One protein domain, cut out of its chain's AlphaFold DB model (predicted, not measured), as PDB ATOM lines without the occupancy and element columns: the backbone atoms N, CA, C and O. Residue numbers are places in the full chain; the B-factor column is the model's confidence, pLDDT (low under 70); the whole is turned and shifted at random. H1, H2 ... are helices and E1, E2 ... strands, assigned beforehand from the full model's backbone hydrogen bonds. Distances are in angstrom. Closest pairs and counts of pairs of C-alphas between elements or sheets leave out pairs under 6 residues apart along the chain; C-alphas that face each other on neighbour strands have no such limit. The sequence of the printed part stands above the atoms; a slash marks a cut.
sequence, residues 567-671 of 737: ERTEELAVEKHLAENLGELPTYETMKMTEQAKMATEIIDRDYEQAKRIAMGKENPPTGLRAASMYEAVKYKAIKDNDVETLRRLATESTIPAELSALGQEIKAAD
ATOM      1  N   GLU A 567     -29.874 -42.782 -49.066       88.81
ATOM      2  CA  GLU A 567     -31.069 -43.156 -49.844       88.81
ATOM      3  C   GLU A 567     -30.763 -44.325 -50.786       88.81
ATOM      4  O   GLU A 567     -31.398 -45.370 -50.722       88.81
ATOM      5  N   ARG A 568     -29.702 -44.214 -51.597       84.44
ATOM      6  CA  ARG A 568     -29.305 -45.298 -52.510       84.44
ATOM      7  C   ARG A 568     -28.877 -46.573 -51.789       84.44
ATOM      8  O   ARG A 568     -29.039 -47.662 -52.327       84.44
ATOM      9  N   THR A 569     -28.243 -46.452 -50.625       84.81
ATOM     10  CA  THR A 569     -27.843 -47.623 -49.831       84.81
ATOM     11  C   THR A 569     -29.070 -48.330 -49.261       84.81
ATOM     12  O   THR A 569     -29.115 -49.556 -49.297       84.81
ATOM     13  N   GLU A 570     -30.074 -47.578 -48.809       87.31
ATOM     14  CA  GLU A 570     -31.361 -48.124 -48.379       87.31
ATOM     15  C   GLU A 570     -32.102 -48.783 -49.542       87.31
ATOM     16  O   GLU A 570     -32.461 -49.951 -49.429       87.31
ATOM     17  N   GLU A 571     -32.226 -48.110 -50.690       87.81
ATOM     18  CA  GLU A 571     -32.830 -48.679 -51.903       87.81
ATOM     19  C   GLU A 571     -32.183 -50.022 -52.281       87.81
ATOM     20  O   GLU A 571     -32.884 -51.000 -52.533       87.81
ATOM     21  N   LEU A 572     -30.846 -50.104 -52.259       85.19
ATOM     22  CA  LEU A 572     -30.111 -51.338 -52.555       85.19
ATOM     23  C   LEU A 572     -30.281 -52.418 -51.477       85.19
ATOM     24  O   LEU A 572     -30.268 -53.608 -51.800       85.19
ATOM     25  N   ALA A 573     -30.393 -52.035 -50.202       88.12
ATOM     26  CA  ALA A 573     -30.630 -52.970 -49.106       88.12
ATOM     27  C   ALA A 573     -32.041 -53.573 -49.188       88.12
ATOM     28  O   ALA A 573     -32.194 -54.784 -49.015       88.12
ATOM     29  N   VAL A 574     -33.033 -52.750 -49.536       88.69
ATOM     30  CA  VAL A 574     -34.426 -53.159 -49.753       88.69
ATOM     31  C   VAL A 574     -34.554 -54.024 -51.009       88.69
ATOM     32  O   VAL A 574     -35.152 -55.097 -50.948       88.69
ATOM     33  N   GLU A 575     -33.930 -53.631 -52.126       85.75
ATOM     34  CA  GLU A 575     -33.929 -54.402 -53.382       85.75
ATOM     35  C   GLU A 575     -33.329 -55.804 -53.195       85.75
ATOM     36  O   GLU A 575     -33.804 -56.781 -53.774       85.75
ATOM     37  N   LYS A 576     -32.295 -55.923 -52.356       90.25
ATOM     38  CA  LYS A 576     -31.650 -57.205 -52.042       90.25
ATOM     39  C   LYS A 576     -32.320 -57.974 -50.903       90.25
ATOM     40  O   LYS A 576     -31.796 -59.017 -50.514       90.25
ATOM     41  N   HIS A 577     -33.444 -57.484 -50.372       88.62
ATOM     42  CA  HIS A 577     -34.142 -58.057 -49.218       88.62
ATOM     43  C   HIS A 577     -33.239 -58.245 -47.983       88.62
ATOM     44  O   HIS A 577     -33.419 -59.185 -47.211       88.62
ATOM     45  N   LEU A 578     -32.239 -57.375 -47.808       86.06
ATOM     46  CA  LEU A 578     -31.334 -57.397 -46.654       86.06
ATOM     47  C   LEU A 578     -31.946 -56.685 -45.438       86.06
ATOM     48  O   LEU A 578     -31.637 -57.047 -44.306       86.06
ATOM     49  N   ALA A 579     -32.805 -55.693 -45.675       86.12
ATOM     50  CA  ALA A 579     -33.599 -54.996 -44.668       86.12
ATOM     51  C   ALA A 579     -34.878 -54.439 -45.318       86.12
ATOM     52  O   ALA A 579     -34.871 -54.137 -46.509       86.12
ATOM     53  N   GLU A 580     -35.964 -54.293 -44.554       81.06
ATOM     54  CA  GLU A 580     -37.193 -53.637 -45.035       81.06
ATOM     55  C   GLU A 580     -37.074 -52.101 -45.018       81.06
ATOM     56  O   GLU A 580     -37.668 -51.431 -45.859       81.06
ATOM     57  N   ASN A 581     -36.271 -51.551 -44.100       82.56
ATOM     58  CA  ASN A 581     -35.833 -50.154 -44.040       82.56
ATOM     59  C   ASN A 581     -34.533 -50.041 -43.215       82.56
ATOM     60  O   ASN A 581     -34.205 -50.941 -42.440       82.56
ATOM     61  N   LEU A 582     -33.773 -48.954 -43.384       83.50
ATOM     62  CA  LEU A 582     -32.551 -48.679 -42.604       83.50
ATOM     63  C   LEU A 582     -32.773 -47.670 -41.459       83.50
ATOM     64  O   LEU A 582     -31.825 -47.331 -40.753       83.50
ATOM     65  N   GLY A 583     -34.016 -47.232 -41.236       89.50
ATOM     66  CA  GLY A 583     -34.379 -46.253 -40.206       89.50
ATOM     67  C   GLY A 583     -34.223 -44.802 -40.677       89.50
ATOM     68  O   GLY A 583     -34.333 -44.518 -41.867       89.50
ATOM     69  N   GLU A 584     -33.998 -43.865 -39.749       85.50
ATOM     70  CA  GLU A 584     -33.730 -42.465 -40.109       85.50
ATOM     71  C   GLU A 584     -32.378 -42.345 -40.819       85.50
ATOM     72  O   GLU A 584     -31.311 -42.556 -40.234       85.50
ATOM     73  N   LEU A 585     -32.425 -41.998 -42.105       86.69
ATOM     74  CA  LEU A 585     -31.234 -41.809 -42.917       86.69
ATOM     75  C   LEU A 585     -30.451 -40.564 -42.461       86.69
ATOM     76  O   LEU A 585     -31.053 -39.535 -42.147       86.69
ATOM     77  N   PRO A 586     -29.105 -40.600 -42.479       84.62
ATOM     78  CA  PRO A 586     -28.289 -39.453 -42.110       84.62
ATOM     79  C   PRO A 586     -28.615 -38.233 -42.983       84.62
ATOM     80  O   PRO A 586     -28.489 -38.259 -44.214       84.62
ATOM     81  N   THR A 587     -29.013 -37.146 -42.322       85.31
ATOM     82  CA  THR A 587     -29.250 -35.836 -42.934       85.31
ATOM     83  C   THR A 587     -28.041 -34.926 -42.774       85.31
ATOM     84  O   THR A 587     -27.352 -34.982 -41.757       85.31
ATOM     85  N   TYR A 588     -27.821 -34.037 -43.736       83.75
ATOM     86  CA  TYR A 588     -26.808 -32.991 -43.669       83.75
ATOM     87  C   TYR A 588     -27.422 -31.630 -43.995       83.75
ATOM     88  O   TYR A 588     -28.386 -31.517 -44.752       83.75
ATOM     89  N   GLU A 589     -26.855 -30.580 -43.413       83.06
ATOM     90  CA  GLU A 589     -27.291 -29.209 -43.654       83.06
ATOM     91  C   GLU A 589     -26.764 -28.715 -45.004       83.06
ATOM     92  O   GLU A 589     -25.559 -28.740 -45.285       83.06
ATOM     93  N   THR A 590     -27.676 -28.262 -45.864       82.06
ATOM     94  CA  THR A 590     -27.307 -27.624 -47.126       82.06
ATOM     95  C   THR A 590     -27.202 -26.120 -46.953       82.06
ATOM     96  O   THR A 590     -28.173 -25.435 -46.657       82.06
ATOM     97  N   MET A 591     -25.995 -25.598 -47.158       85.75
ATOM     98  CA  MET A 591     -25.752 -24.158 -47.176       85.75
ATOM     99  C   MET A 591     -26.035 -23.620 -48.579       85.75
ATOM    100  O   MET A 591     -25.518 -24.159 -49.565       85.75
ATOM    101  N   LYS A 592     -26.823 -22.546 -48.683       91.50
ATOM    102  CA  LYS A 592     -27.056 -21.862 -49.959       91.50
ATOM    103  C   LYS A 592     -25.813 -21.063 -50.348       91.50
ATOM    104  O   LYS A 592     -25.262 -20.316 -49.544       91.50
ATOM    105  N   MET A 593     -25.381 -21.184 -51.604       88.25
ATOM    106  CA  MET A 593     -24.201 -20.456 -52.102       88.25
ATOM    107  C   MET A 593     -24.392 -18.935 -52.069       88.25
ATOM    108  O   MET A 593     -23.430 -18.199 -51.872       88.25
ATOM    109  N   THR A 594     -25.633 -18.458 -52.198       89.25
ATOM    110  CA  THR A 594     -25.974 -17.035 -52.078       89.25
ATOM    111  C   THR A 594     -25.726 -16.500 -50.668       89.25
ATOM    112  O   THR A 594     -25.196 -15.404 -50.518       89.25
ATOM    113  N   GLU A 595     -26.043 -17.278 -49.632       92.81
ATOM    114  CA  GLU A 595     -25.791 -16.913 -48.233       92.81
ATOM    115  C   GLU A 595     -24.292 -16.942 -47.911       92.81
ATOM    116  O   GLU A 595     -23.786 -16.012 -47.289       92.81
ATOM    117  N   GLN A 596     -23.557 -17.943 -48.421       95.38
ATOM    118  CA  GLN A 596     -22.089 -18.002 -48.325       95.38
ATOM    119  C   GLN A 596     -21.432 -16.752 -48.921       95.38
ATOM    120  O   GLN A 596     -20.547 -16.160 -48.306       95.38
ATOM    121  N   ALA A 597     -21.873 -16.337 -50.112       94.56
ATOM    122  CA  ALA A 597     -21.342 -15.160 -50.789       94.56
ATOM    123  C   ALA A 597     -21.664 -13.863 -50.029       94.56
ATOM    124  O   ALA A 597     -20.777 -13.023 -49.877       94.56
ATOM    125  N   LYS A 598     -22.895 -13.716 -49.511       95.56
ATOM    126  CA  LYS A 598     -23.297 -12.565 -48.682       95.56
ATOM    127  C   LYS A 598     -22.430 -12.471 -47.420       95.56
ATOM    128  O   LYS A 598     -21.777 -11.452 -47.226       95.56
ATOM    129  N   MET A 599     -22.312 -13.553 -46.645       96.81
ATOM    130  CA  MET A 599     -21.480 -13.580 -45.431       96.81
ATOM    131  C   MET A 599     -20.000 -13.306 -45.722       96.81
ATOM    132  O   MET A 599     -19.344 -12.578 -44.979       96.81
ATOM    133  N   ALA A 600     -19.455 -13.873 -46.803       97.94
ATOM    134  CA  ALA A 600     -18.067 -13.623 -47.176       97.94
ATOM    135  C   ALA A 600     -17.833 -12.149 -47.537       97.94
ATOM    136  O   ALA A 600     -16.838 -11.564 -47.109       97.94
ATOM    137  N   THR A 601     -18.769 -11.546 -48.273       97.06
ATOM    138  CA  THR A 601     -18.717 -10.128 -48.656       97.06
ATOM    139  C   THR A 601     -18.807  -9.224 -47.427       97.06
ATOM    140  O   THR A 601     -17.980  -8.334 -47.277       97.06
ATOM    141  N   GLU A 602     -19.720  -9.505 -46.493       97.50
ATOM    142  CA  GLU A 602     -19.858  -8.740 -45.244       97.50
ATOM    143  C   GLU A 602     -18.571  -8.741 -44.404       97.50
ATOM    144  O   GLU A 602     -18.198  -7.716 -43.835       97.50
ATOM    145  N   ILE A 603     -17.862  -9.873 -44.330       98.00
ATOM    146  CA  ILE A 603     -16.583  -9.953 -43.608       98.00
ATOM    147  C   ILE A 603     -15.488  -9.191 -44.358       98.00
ATOM    148  O   ILE A 603     -14.722  -8.482 -43.714       98.00
ATOM    149  N   ILE A 604     -15.425  -9.298 -45.690       98.25
ATOM    150  CA  ILE A 604     -14.465  -8.547 -46.516       98.25
ATOM    151  C   ILE A 604     -14.666  -7.036 -46.355       98.25
ATOM    152  O   ILE A 604     -13.685  -6.312 -46.190       98.25
ATOM    153  N   ASP A 605     -15.916  -6.574 -46.374       97.50
ATOM    154  CA  ASP A 605     -16.258  -5.157 -46.257       97.50
ATOM    155  C   ASP A 605     -16.010  -4.620 -44.838       97.50
ATOM    156  O   ASP A 605     -15.653  -3.454 -44.669       97.50
ATOM    157  N   ARG A 606     -16.168  -5.467 -43.810       98.06
ATOM    158  CA  ARG A 606     -15.950  -5.100 -42.403       98.06
ATOM    159  C   ARG A 606     -14.478  -5.140 -41.988       98.06
ATOM    160  O   ARG A 606     -14.017  -4.216 -41.323       98.06
ATOM    161  N   ASP A 607     -13.769  -6.222 -42.303       98.31
ATOM    162  CA  ASP A 607     -12.362  -6.442 -41.947       98.31
ATOM    163  C   ASP A 607     -11.680  -7.342 -42.991       98.31
ATOM    164  O   ASP A 607     -11.656  -8.576 -42.902       98.31
ATOM    165  N   TYR A 608     -11.079  -6.699 -43.991       98.25
ATOM    166  CA  TYR A 608     -10.394  -7.400 -45.073       98.25
ATOM    167  C   TYR A 608      -9.173  -8.202 -44.593       98.25
ATOM    168  O   TYR A 608      -8.865  -9.250 -45.158       98.25
ATOM    169  N   GLU A 609      -8.493  -7.779 -43.526       98.31
ATOM    170  CA  GLU A 609      -7.351  -8.526 -42.990       98.31
ATOM    171  C   GLU A 609      -7.806  -9.786 -42.246       98.31
ATOM    172  O   GLU A 609      -7.153 -10.828 -42.343       98.31
ATOM    173  N   GLN A 610      -8.956  -9.742 -41.562       98.31
ATOM    174  CA  GLN A 610      -9.615 -10.952 -41.061       98.31
ATOM    175  C   GLN A 610      -9.996 -11.889 -42.207       98.31
ATOM    176  O   GLN A 610      -9.676 -13.078 -42.153       98.31
ATOM    177  N   ALA A 611     -10.611 -11.363 -43.269       98.56
ATOM    178  CA  ALA A 611     -10.963 -12.153 -44.446       98.56
ATOM    179  C   ALA A 611      -9.731 -12.858 -45.041       98.56
ATOM    180  O   ALA A 611      -9.776 -14.062 -45.296       98.56
ATOM    181  N   LYS A 612      -8.598 -12.147 -45.172       98.56
ATOM    182  CA  LYS A 612      -7.318 -12.739 -45.587       98.56
ATOM    183  C   LYS A 612      -6.884 -13.846 -44.635       98.56
ATOM    184  O   LYS A 612      -6.594 -14.937 -45.104       98.56
ATOM    185  N   ARG A 613      -6.859 -13.635 -43.313       98.62
ATOM    186  CA  ARG A 613      -6.452 -14.693 -42.360       98.62
ATOM    187  C   ARG A 613      -7.300 -15.959 -42.495       98.62
ATOM    188  O   ARG A 613      -6.728 -17.049 -42.503       98.62
ATOM    189  N   ILE A 614      -8.611 -15.816 -42.682       98.38
ATOM    190  CA  ILE A 614      -9.522 -16.946 -42.911       98.38
ATOM    191  C   ILE A 614      -9.230 -17.623 -44.260       98.38
ATOM    192  O   ILE A 614      -9.061 -18.838 -44.317       98.38
ATOM    193  N   ALA A 615      -9.102 -16.853 -45.345       98.38
ATOM    194  CA  ALA A 615      -8.757 -17.370 -46.674       98.38
ATOM    195  C   ALA A 615      -7.374 -18.048 -46.719       98.38
ATOM    196  O   ALA A 615      -7.130 -18.936 -47.531       98.38
ATOM    197  N   MET A 616      -6.459 -17.655 -45.838       98.44
ATOM    198  CA  MET A 616      -5.146 -18.279 -45.692       98.44
ATOM    199  C   MET A 616      -5.175 -19.567 -44.854       98.44
ATOM    200  O   MET A 616      -4.134 -20.205 -44.731       98.44
ATOM    201  N   GLY A 617      -6.318 -19.930 -44.258       97.75
ATOM    202  CA  GLY A 617      -6.432 -21.059 -43.324       97.75
ATOM    203  C   GLY A 617      -5.810 -20.796 -41.947       97.75
ATOM    204  O   GLY A 617      -5.593 -21.720 -41.174       97.75
ATOM    205  N   LYS A 618      -5.501 -19.532 -41.620       98.00
ATOM    206  CA  LYS A 618      -4.890 -19.138 -40.334       98.00
ATOM    207  C   LYS A 618      -5.928 -18.868 -39.243       98.00
ATOM    208  O   LYS A 618      -5.584 -18.847 -38.065       98.00
ATOM    209  N   GLU A 619      -7.177 -18.632 -39.630       98.19
ATOM    210  CA  GLU A 619      -8.304 -18.358 -38.737       98.19
ATOM    211  C   GLU A 619      -9.521 -19.157 -39.221       98.19
ATOM    212  O   GLU A 619      -9.753 -19.271 -40.425       98.19
ATOM    213  N   ASN A 620     -10.294 -19.732 -38.297       97.62
ATOM    214  CA  ASN A 620     -11.492 -20.481 -38.670       97.62
ATOM    215  C   ASN A 620     -12.586 -19.521 -39.163       97.62
ATOM    216  O   ASN A 620     -12.785 -18.466 -38.554       97.62
ATOM    217  N   PRO A 621     -13.328 -19.872 -40.228       97.25
ATOM    218  CA  PRO A 621     -14.456 -19.064 -40.663       97.25
ATOM    219  C   PRO A 621     -15.557 -19.057 -39.585       97.25
ATOM    220  O   PRO A 621     -15.709 -20.040 -38.852       97.25
ATOM    221  N   PRO A 622     -16.352 -17.977 -39.481       96.31
ATOM    222  CA  PRO A 622     -17.511 -17.956 -38.595       96.31
ATOM    223  C   PRO A 622     -18.510 -19.060 -38.956       96.31
ATOM    224  O   PRO A 622     -18.586 -19.514 -40.102       96.31
ATOM    225  N   THR A 623     -19.300 -19.488 -37.969       94.75
ATOM    226  CA  THR A 623     -20.321 -20.527 -38.144       94.75
ATOM    227  C   THR A 623     -21.244 -20.186 -39.313       94.75
ATOM    228  O   THR A 623     -21.772 -19.081 -39.393       94.75
ATOM    229  N   GLY A 624     -21.436 -21.144 -40.220       92.81
ATOM    230  CA  GLY A 624     -22.247 -20.956 -41.424       92.81
ATOM    231  C   GLY A 624     -21.464 -20.501 -42.655       92.81
ATOM    232  O   GLY A 624     -22.027 -20.537 -43.743       92.81
ATOM    233  N   LEU A 625     -20.174 -20.171 -42.543       96.50
ATOM    234  CA  LEU A 625     -19.310 -19.849 -43.680       96.50
ATOM    235  C   LEU A 625     -18.249 -20.936 -43.904       96.50
ATOM    236  O   LEU A 625     -17.593 -21.398 -42.975       96.50
ATOM    237  N   ARG A 626     -18.042 -21.334 -45.160       96.75
ATOM    238  CA  ARG A 626     -16.982 -22.271 -45.551       96.75
ATOM    239  C   ARG A 626     -15.690 -21.516 -45.841       96.75
ATOM    240  O   ARG A 626     -15.702 -20.511 -46.552       96.75
ATOM    241  N   ALA A 627     -14.561 -22.060 -45.390       97.12
ATOM    242  CA  ALA A 627     -13.241 -21.481 -45.657       97.12
ATOM    243  C   ALA A 627     -12.961 -21.363 -47.168       97.12
ATOM    244  O   ALA A 627     -12.431 -20.356 -47.625       97.12
ATOM    245  N   ALA A 628     -13.428 -22.334 -47.958       97.31
ATOM    246  CA  ALA A 628     -13.366 -22.307 -49.421       97.31
ATOM    247  C   ALA A 628     -14.110 -21.116 -50.045       97.31
ATOM    248  O   ALA A 628     -13.617 -20.492 -50.982       97.31
ATOM    249  N   SER A 629     -15.291 -20.781 -49.516       97.69
ATOM    250  CA  SER A 629     -16.079 -19.643 -49.993       97.69
ATOM    251  C   SER A 629     -15.385 -18.319 -49.670       97.69
ATOM    252  O   SER A 629     -15.352 -17.430 -50.516       97.69
ATOM    253  N   MET A 630     -14.766 -18.212 -48.490       98.31
ATOM    254  CA  MET A 630     -13.941 -17.056 -48.128       98.31
ATOM    255  C   MET A 630     -12.677 -16.953 -48.998       98.31
ATOM    256  O   MET A 630     -12.365 -15.870 -49.485       98.31
ATOM    257  N   TYR A 631     -11.987 -18.070 -49.259       98.38
ATOM    258  CA  TYR A 631     -10.823 -18.119 -50.153       98.38
ATOM    259  C   TYR A 631     -11.141 -17.549 -51.539       98.38
ATOM    260  O   TYR A 631     -10.436 -16.664 -52.028       98.38
ATOM    261  N   GLU A 632     -12.237 -18.001 -52.151       98.12
ATOM    262  CA  GLU A 632     -12.671 -17.495 -53.453       98.12
ATOM    263  C   GLU A 632     -13.058 -16.013 -53.393       98.12
ATOM    264  O   GLU A 632     -12.629 -15.237 -54.248       98.12
ATOM    265  N   ALA A 633     -13.802 -15.586 -52.369       97.94
ATOM    266  CA  ALA A 633     -14.218 -14.192 -52.224       97.94
ATOM    267  C   ALA A 633     -13.019 -13.230 -52.081       97.94
ATOM    268  O   ALA A 633     -12.965 -12.206 -52.767       97.94
ATOM    269  N   VAL A 634     -12.018 -13.584 -51.264       98.44
ATOM    270  CA  VAL A 634     -10.780 -12.797 -51.117       98.44
ATOM    271  C   VAL A 634      -9.981 -12.790 -52.419       98.44
ATOM    272  O   VAL A 634      -9.491 -11.734 -52.814       98.44
ATOM    273  N   LYS A 635      -9.899 -13.919 -53.137       98.06
ATOM    274  CA  LYS A 635      -9.252 -13.980 -54.460       98.06
ATOM    275  C   LYS A 635      -9.907 -13.007 -55.445       98.06
ATOM    276  O   LYS A 635      -9.203 -12.246 -56.103       98.06
ATOM    277  N   TYR A 636     -11.240 -12.987 -55.526       97.38
ATOM    278  CA  TYR A 636     -11.968 -12.056 -56.394       97.38
ATOM    279  C   TYR A 636     -11.744 -10.592 -56.006       97.38
ATOM    280  O   TYR A 636     -11.502  -9.759 -56.883       97.38
ATOM    281  N   LYS A 637     -11.780 -10.272 -54.706       97.19
ATOM    282  CA  LYS A 637     -11.499  -8.918 -54.211       97.19
ATOM    283  C   LYS A 637     -10.071  -8.479 -54.547       97.19
ATOM    284  O   LYS A 637      -9.889  -7.385 -55.073       97.19
ATOM    285  N   ALA A 638      -9.087  -9.352 -54.343       97.31
ATOM    286  CA  ALA A 638      -7.691  -9.072 -54.658       97.31
ATOM    287  C   ALA A 638      -7.452  -8.869 -56.167       97.31
ATOM    288  O   ALA A 638      -6.701  -7.972 -56.540       97.31
ATOM    289  N   ILE A 639      -8.131  -9.626 -57.043       95.25
ATOM    290  CA  ILE A 639      -8.107  -9.382 -58.500       95.25
ATOM    291  C   ILE A 639      -8.689  -8.003 -58.824       95.25
ATOM    292  O   ILE A 639      -8.076  -7.240 -59.567       95.25
ATOM    293  N   LYS A 640      -9.859  -7.670 -58.262       94.88
ATOM    294  CA  LYS A 640     -10.546  -6.396 -58.519       94.88
ATOM    295  C   LYS A 640      -9.707  -5.185 -58.101       94.88
ATOM    296  O   LYS A 640      -9.699  -4.181 -58.809       94.88
ATOM    297  N   ASP A 641      -9.004  -5.292 -56.980       95.31
ATOM    298  CA  ASP A 641      -8.189  -4.209 -56.426       95.31
ATOM    299  C   ASP A 641      -6.737  -4.220 -56.942       95.31
ATOM    300  O   ASP A 641      -5.951  -3.350 -56.575       95.31
ATOM    301  N   ASN A 642      -6.368  -5.184 -57.796       94.19
ATOM    302  CA  ASN A 642      -4.985  -5.444 -58.214       94.19
ATOM    303  C   ASN A 642      -4.011  -5.653 -57.031       94.19
ATOM    304  O   ASN A 642      -2.844  -5.264 -57.091       94.19
ATOM    305  N   ASP A 643      -4.467  -6.302 -55.957       96.81
ATOM    306  CA  ASP A 643      -3.650  -6.674 -54.794       96.81
ATOM    307  C   ASP A 643      -2.826  -7.938 -55.106       96.81
ATOM    308  O   ASP A 643      -3.140  -9.067 -54.708       96.81
ATOM    309  N   VAL A 644      -1.763  -7.737 -55.890       97.31
ATOM    310  CA  VAL A 644      -0.857  -8.798 -56.362       97.31
ATOM    311  C   VAL A 644      -0.199  -9.538 -55.199       97.31
ATOM    312  O   VAL A 644       0.045 -10.744 -55.288       97.31
ATOM    313  N   GLU A 645       0.080  -8.844 -54.095       97.12
ATOM    314  CA  GLU A 645       0.686  -9.464 -52.925       97.12
ATOM    315  C   GLU A 645      -0.267 -10.474 -52.286       97.12
ATOM    316  O   GLU A 645       0.129 -11.622 -52.068       97.12
ATOM    317  N   THR A 646      -1.530 -10.102 -52.063       97.50
ATOM    318  CA  THR A 646      -2.536 -11.035 -51.539       97.50
ATOM    319  C   THR A 646      -2.733 -12.228 -52.471       97.50
ATOM    320  O   THR A 646      -2.774 -13.360 -51.993       97.50
ATOM    321  N   LEU A 647      -2.765 -12.026 -53.794       97.56
ATOM    322  CA  LEU A 647      -2.860 -13.134 -54.756       97.56
ATOM    323  C   LEU A 647      -1.662 -14.084 -54.682       97.56
ATOM    324  O   LEU A 647      -1.843 -15.304 -54.654       97.56
ATOM    325  N   ARG A 648      -0.439 -13.544 -54.598       96.94
ATOM    326  CA  ARG A 648       0.776 -14.353 -54.432       96.94
ATOM    327  C   ARG A 648       0.714 -15.168 -53.146       96.94
ATOM    328  O   ARG A 648       1.056 -16.349 -53.156       96.94
ATOM    329  N   ARG A 649       0.274 -14.555 -52.046       96.88
ATOM    330  CA  ARG A 649       0.153 -15.231 -50.750       96.88
ATOM    331  C   ARG A 649      -0.922 -16.309 -50.786       96.88
ATOM    332  O   ARG A 649      -0.625 -17.432 -50.410       96.88
ATOM    333  N   LEU A 650      -2.110 -16.039 -51.326       97.12
ATOM    334  CA  LEU A 650      -3.150 -17.060 -51.503       97.12
ATOM    335  C   LEU A 650      -2.641 -18.271 -52.296       97.12
ATOM    336  O   LEU A 650      -2.940 -19.401 -51.932       97.12
ATOM    337  N   ALA A 651      -1.836 -18.046 -53.336       96.12
ATOM    338  CA  ALA A 651      -1.294 -19.126 -54.156       96.12
ATOM    339  C   ALA A 651      -0.177 -19.941 -53.475       96.12
ATOM    340  O   ALA A 651      -0.003 -21.111 -53.804       96.12
ATOM    341  N   THR A 652       0.605 -19.335 -52.576       96.50
ATOM    342  CA  THR A 652       1.838 -19.946 -52.032       96.50
ATOM    343  C   THR A 652       1.750 -20.334 -50.560       96.50
ATOM    344  O   THR A 652       2.371 -21.306 -50.145       96.50
ATOM    345  N   GLU A 653       0.993 -19.582 -49.767       97.56
ATOM    346  CA  GLU A 653       0.906 -19.712 -48.312       97.56
ATOM    347  C   GLU A 653      -0.456 -20.266 -47.838       97.56
ATOM    348  O   GLU A 653      -0.563 -20.631 -46.669       97.56
ATOM    349  N   SER A 654      -1.514 -20.280 -48.666       97.69
ATOM    350  CA  SER A 654      -2.844 -20.733 -48.214       97.69
ATOM    351  C   SER A 654      -2.906 -22.256 -48.115       97.69
ATOM    352  O   SER A 654      -2.543 -22.961 -49.057       97.69
ATOM    353  N   THR A 655      -3.427 -22.770 -46.998       97.81
ATOM    354  CA  THR A 655      -3.667 -24.212 -46.813       97.81
ATOM    355  C   THR A 655      -4.976 -24.681 -47.447       97.81
ATOM    356  O   THR A 655      -5.127 -25.867 -47.740       97.81
ATOM    357  N   ILE A 656      -5.901 -23.757 -47.741       97.69
ATOM    358  CA  ILE A 656      -7.261 -24.074 -48.192       97.69
ATOM    359  C   ILE A 656      -7.284 -24.893 -49.498       97.69
ATOM    360  O   ILE A 656      -8.011 -25.884 -49.551       97.69
ATOM    361  N   PRO A 657      -6.496 -24.582 -50.550       96.75
ATOM    362  CA  PRO A 657      -6.467 -25.415 -51.756       96.75
ATOM    363  C   PRO A 657      -5.968 -26.844 -51.504       96.75
ATOM    364  O   PRO A 657      -6.479 -27.787 -52.110       96.75
ATOM    365  N   ALA A 658      -4.993 -27.017 -50.605       94.62
ATOM    366  CA  ALA A 658      -4.468 -28.331 -50.243       94.62
ATOM    367  C   ALA A 658      -5.507 -29.143 -49.454       94.62
ATOM    368  O   ALA A 658      -5.747 -30.303 -49.781       94.62
ATOM    369  N   GLU A 659      -6.187 -28.515 -48.491       95.44
ATOM    370  CA  GLU A 659      -7.298 -29.115 -47.740       95.44
ATOM    371  C   GLU A 659      -8.456 -29.517 -48.661       95.44
ATOM    372  O   GLU A 659      -8.978 -30.625 -48.563       95.44
ATOM    373  N   LEU A 660      -8.826 -28.660 -49.618       92.75
ATOM    374  CA  LEU A 660      -9.853 -28.977 -50.613       92.75
ATOM    375  C   LEU A 660      -9.443 -30.129 -51.531       92.75
ATOM    376  O   LEU A 660     -10.287 -30.942 -51.907       92.75
ATOM    377  N   SER A 661      -8.161 -30.218 -51.887       94.12
ATOM    378  CA  SER A 661      -7.640 -31.344 -52.660       94.12
ATOM    379  C   SER A 661      -7.696 -32.643 -51.856       94.12
ATOM    380  O   SER A 661      -8.168 -33.649 -52.383       94.12
ATOM    381  N   ALA A 662      -7.298 -32.610 -50.580       92.62
ATOM    382  CA  ALA A 662      -7.387 -33.750 -49.672       92.62
ATOM    383  C   ALA A 662      -8.841 -34.217 -49.505       92.62
ATOM    384  O   ALA A 662      -9.131 -35.384 -49.745       92.62
ATOM    385  N   LEU A 663      -9.778 -33.298 -49.246       91.31
ATOM    386  CA  LEU A 663     -11.212 -33.601 -49.200       91.31
ATOM    387  C   LEU A 663     -11.719 -34.178 -50.527       91.31
ATOM    388  O   LEU A 663     -12.511 -35.115 -50.538       91.31
ATOM    389  N   GLY A 664     -11.255 -33.657 -51.665       88.88
ATOM    390  CA  GLY A 664     -11.584 -34.204 -52.979       88.88
ATOM    391  C   GLY A 664     -11.067 -35.632 -53.175       88.88
ATOM    392  O   GLY A 664     -11.767 -36.462 -53.754       88.88
ATOM    393  N   GLN A 665      -9.869 -35.941 -52.674       89.31
ATOM    394  CA  GLN A 665      -9.301 -37.288 -52.693       89.31
ATOM    395  C   GLN A 665     -10.027 -38.229 -51.734       89.31
ATOM    396  O   GLN A 665     -10.292 -39.360 -52.119       89.31
ATOM    397  N   GLU A 666     -10.401 -37.772 -50.542       86.38
ATOM    398  CA  GLU A 666     -11.208 -38.536 -49.588       86.38
ATOM    399  C   GLU A 666     -12.597 -38.832 -50.150       86.38
ATOM    400  O   GLU A 666     -13.040 -39.976 -50.110       86.38
ATOM    401  N   ILE A 667     -13.260 -37.840 -50.755       81.88
ATOM    402  CA  ILE A 667     -14.533 -38.033 -51.458       81.88
ATOM    403  C   ILE A 667     -14.342 -39.024 -52.600       81.88
ATOM    404  O   ILE A 667     -15.156 -39.926 -52.755       81.88
ATOM    405  N   LYS A 668     -13.265 -38.901 -53.380       77.44
ATOM    406  CA  LYS A 668     -12.973 -39.836 -54.468       77.44
ATOM    407  C   LYS A 668     -12.671 -41.240 -53.948       77.44
ATOM    408  O   LYS A 668     -13.110 -42.190 -54.572       77.44
ATOM    409  N   ALA A 669     -11.975 -41.387 -52.824       76.12
ATOM    410  CA  ALA A 669     -11.693 -42.670 -52.185       76.12
ATOM    411  C   ALA A 669     -12.968 -43.297 -51.592       76.12
ATOM    412  O   ALA A 669     -13.213 -44.493 -51.736       76.12
ATOM    413  N   ALA A 670     -13.845 -42.485 -51.008       68.62
ATOM    414  CA  ALA A 670     -15.175 -42.912 -50.587       68.62
ATOM    415  C   ALA A 670     -16.068 -43.277 -51.790       68.62
ATOM    416  O   ALA A 670     -16.891 -44.190 -51.705       68.62
ATOM    417  N   ASP A 671     -15.881 -42.597 -52.925       67.56
ATOM    418  CA  ASP A 671     -16.551 -42.880 -54.197       67.56
ATOM    419  C   ASP A 671     -15.877 -44.015 -54.986       67.56
ATOM    420  O   ASP A 671     -16.479 -44.561 -55.913       67.56
TER     421      ASP A 671
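What this domain is: This is residues 567 to 671 of the 737 residues of an uncharacterized protein of viral metagenome (UniProt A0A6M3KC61). The longest helix, H6, and a thin arm made of H1, the link after it and E1 reach out as two prongs from a head of four helices, H2, H3, H4 and H5, with H4 in the middle. H1 is at the far tip of the thin arm, where the link folds back past it toward E1. The 105 printed residues hold six named helices and one named strand, in the order H1, E1, H2, H3, H4, H5, H6; the class is mostly helix. The whole is only just loose, close to extended, with a radius of gyration of the C-alphas of 19.0 A, and spans 60 by 26 by 21 A.

Where its parts are: Find C-alpha 656 at (-7.261, -24.074, -48.192); from there H6, residues 656 to 671, runs 21.8 A to C-alpha 671 at (-16.551, -42.880, -54.197). Before it come H5, residues 644 to 653, 13.7 A, and H4, residues 627 to 640, 20.0 A. Earlier are H3, residues 608 to 615, and H2, residues 593 to 606, 19.9 A. E1, residues 587 to 590, pairs with no named strand. H1, residues 567 to 575, begins at C-alpha 567, (-31.069, -43.156, -49.844).

How they stand to each other: Look first at H4, the hub. Its residues 627 to 631 alone touch residues 656 to 660 of H6, closest at the C-alphas of Ala 628 and Ile 656, 6.5 A. It touches H3 at a steep tilt of 47 degrees, closest at the C-alphas of Ala 615 and Tyr 631, 4.1 A. With residues 629 to 634 alone it touches H2, closest at the C-alphas of Ala 600 and Met 630, 5.5 A. H4 and H5 form a helical hairpin, closest at the C-alphas of Ala 638 and Leu 647, 6.3 A; H2 and H3 form another, closest at those of Ile 604 and Ala 611, 5.4 A. H1 and H6 are apart. In all six helices every O i to N i+4 pair is within hydrogen-bond range.

The domain as a whole: Look for the two farthest C-alphas at His 577 and Asn 642, 60.8 A apart. Residues 661 to 671 of H6 stand free. The links H1 to E1 and H3 to H4 are long, and the printed part has no cut. The pLDDT is under 70 at residues 670 to 671.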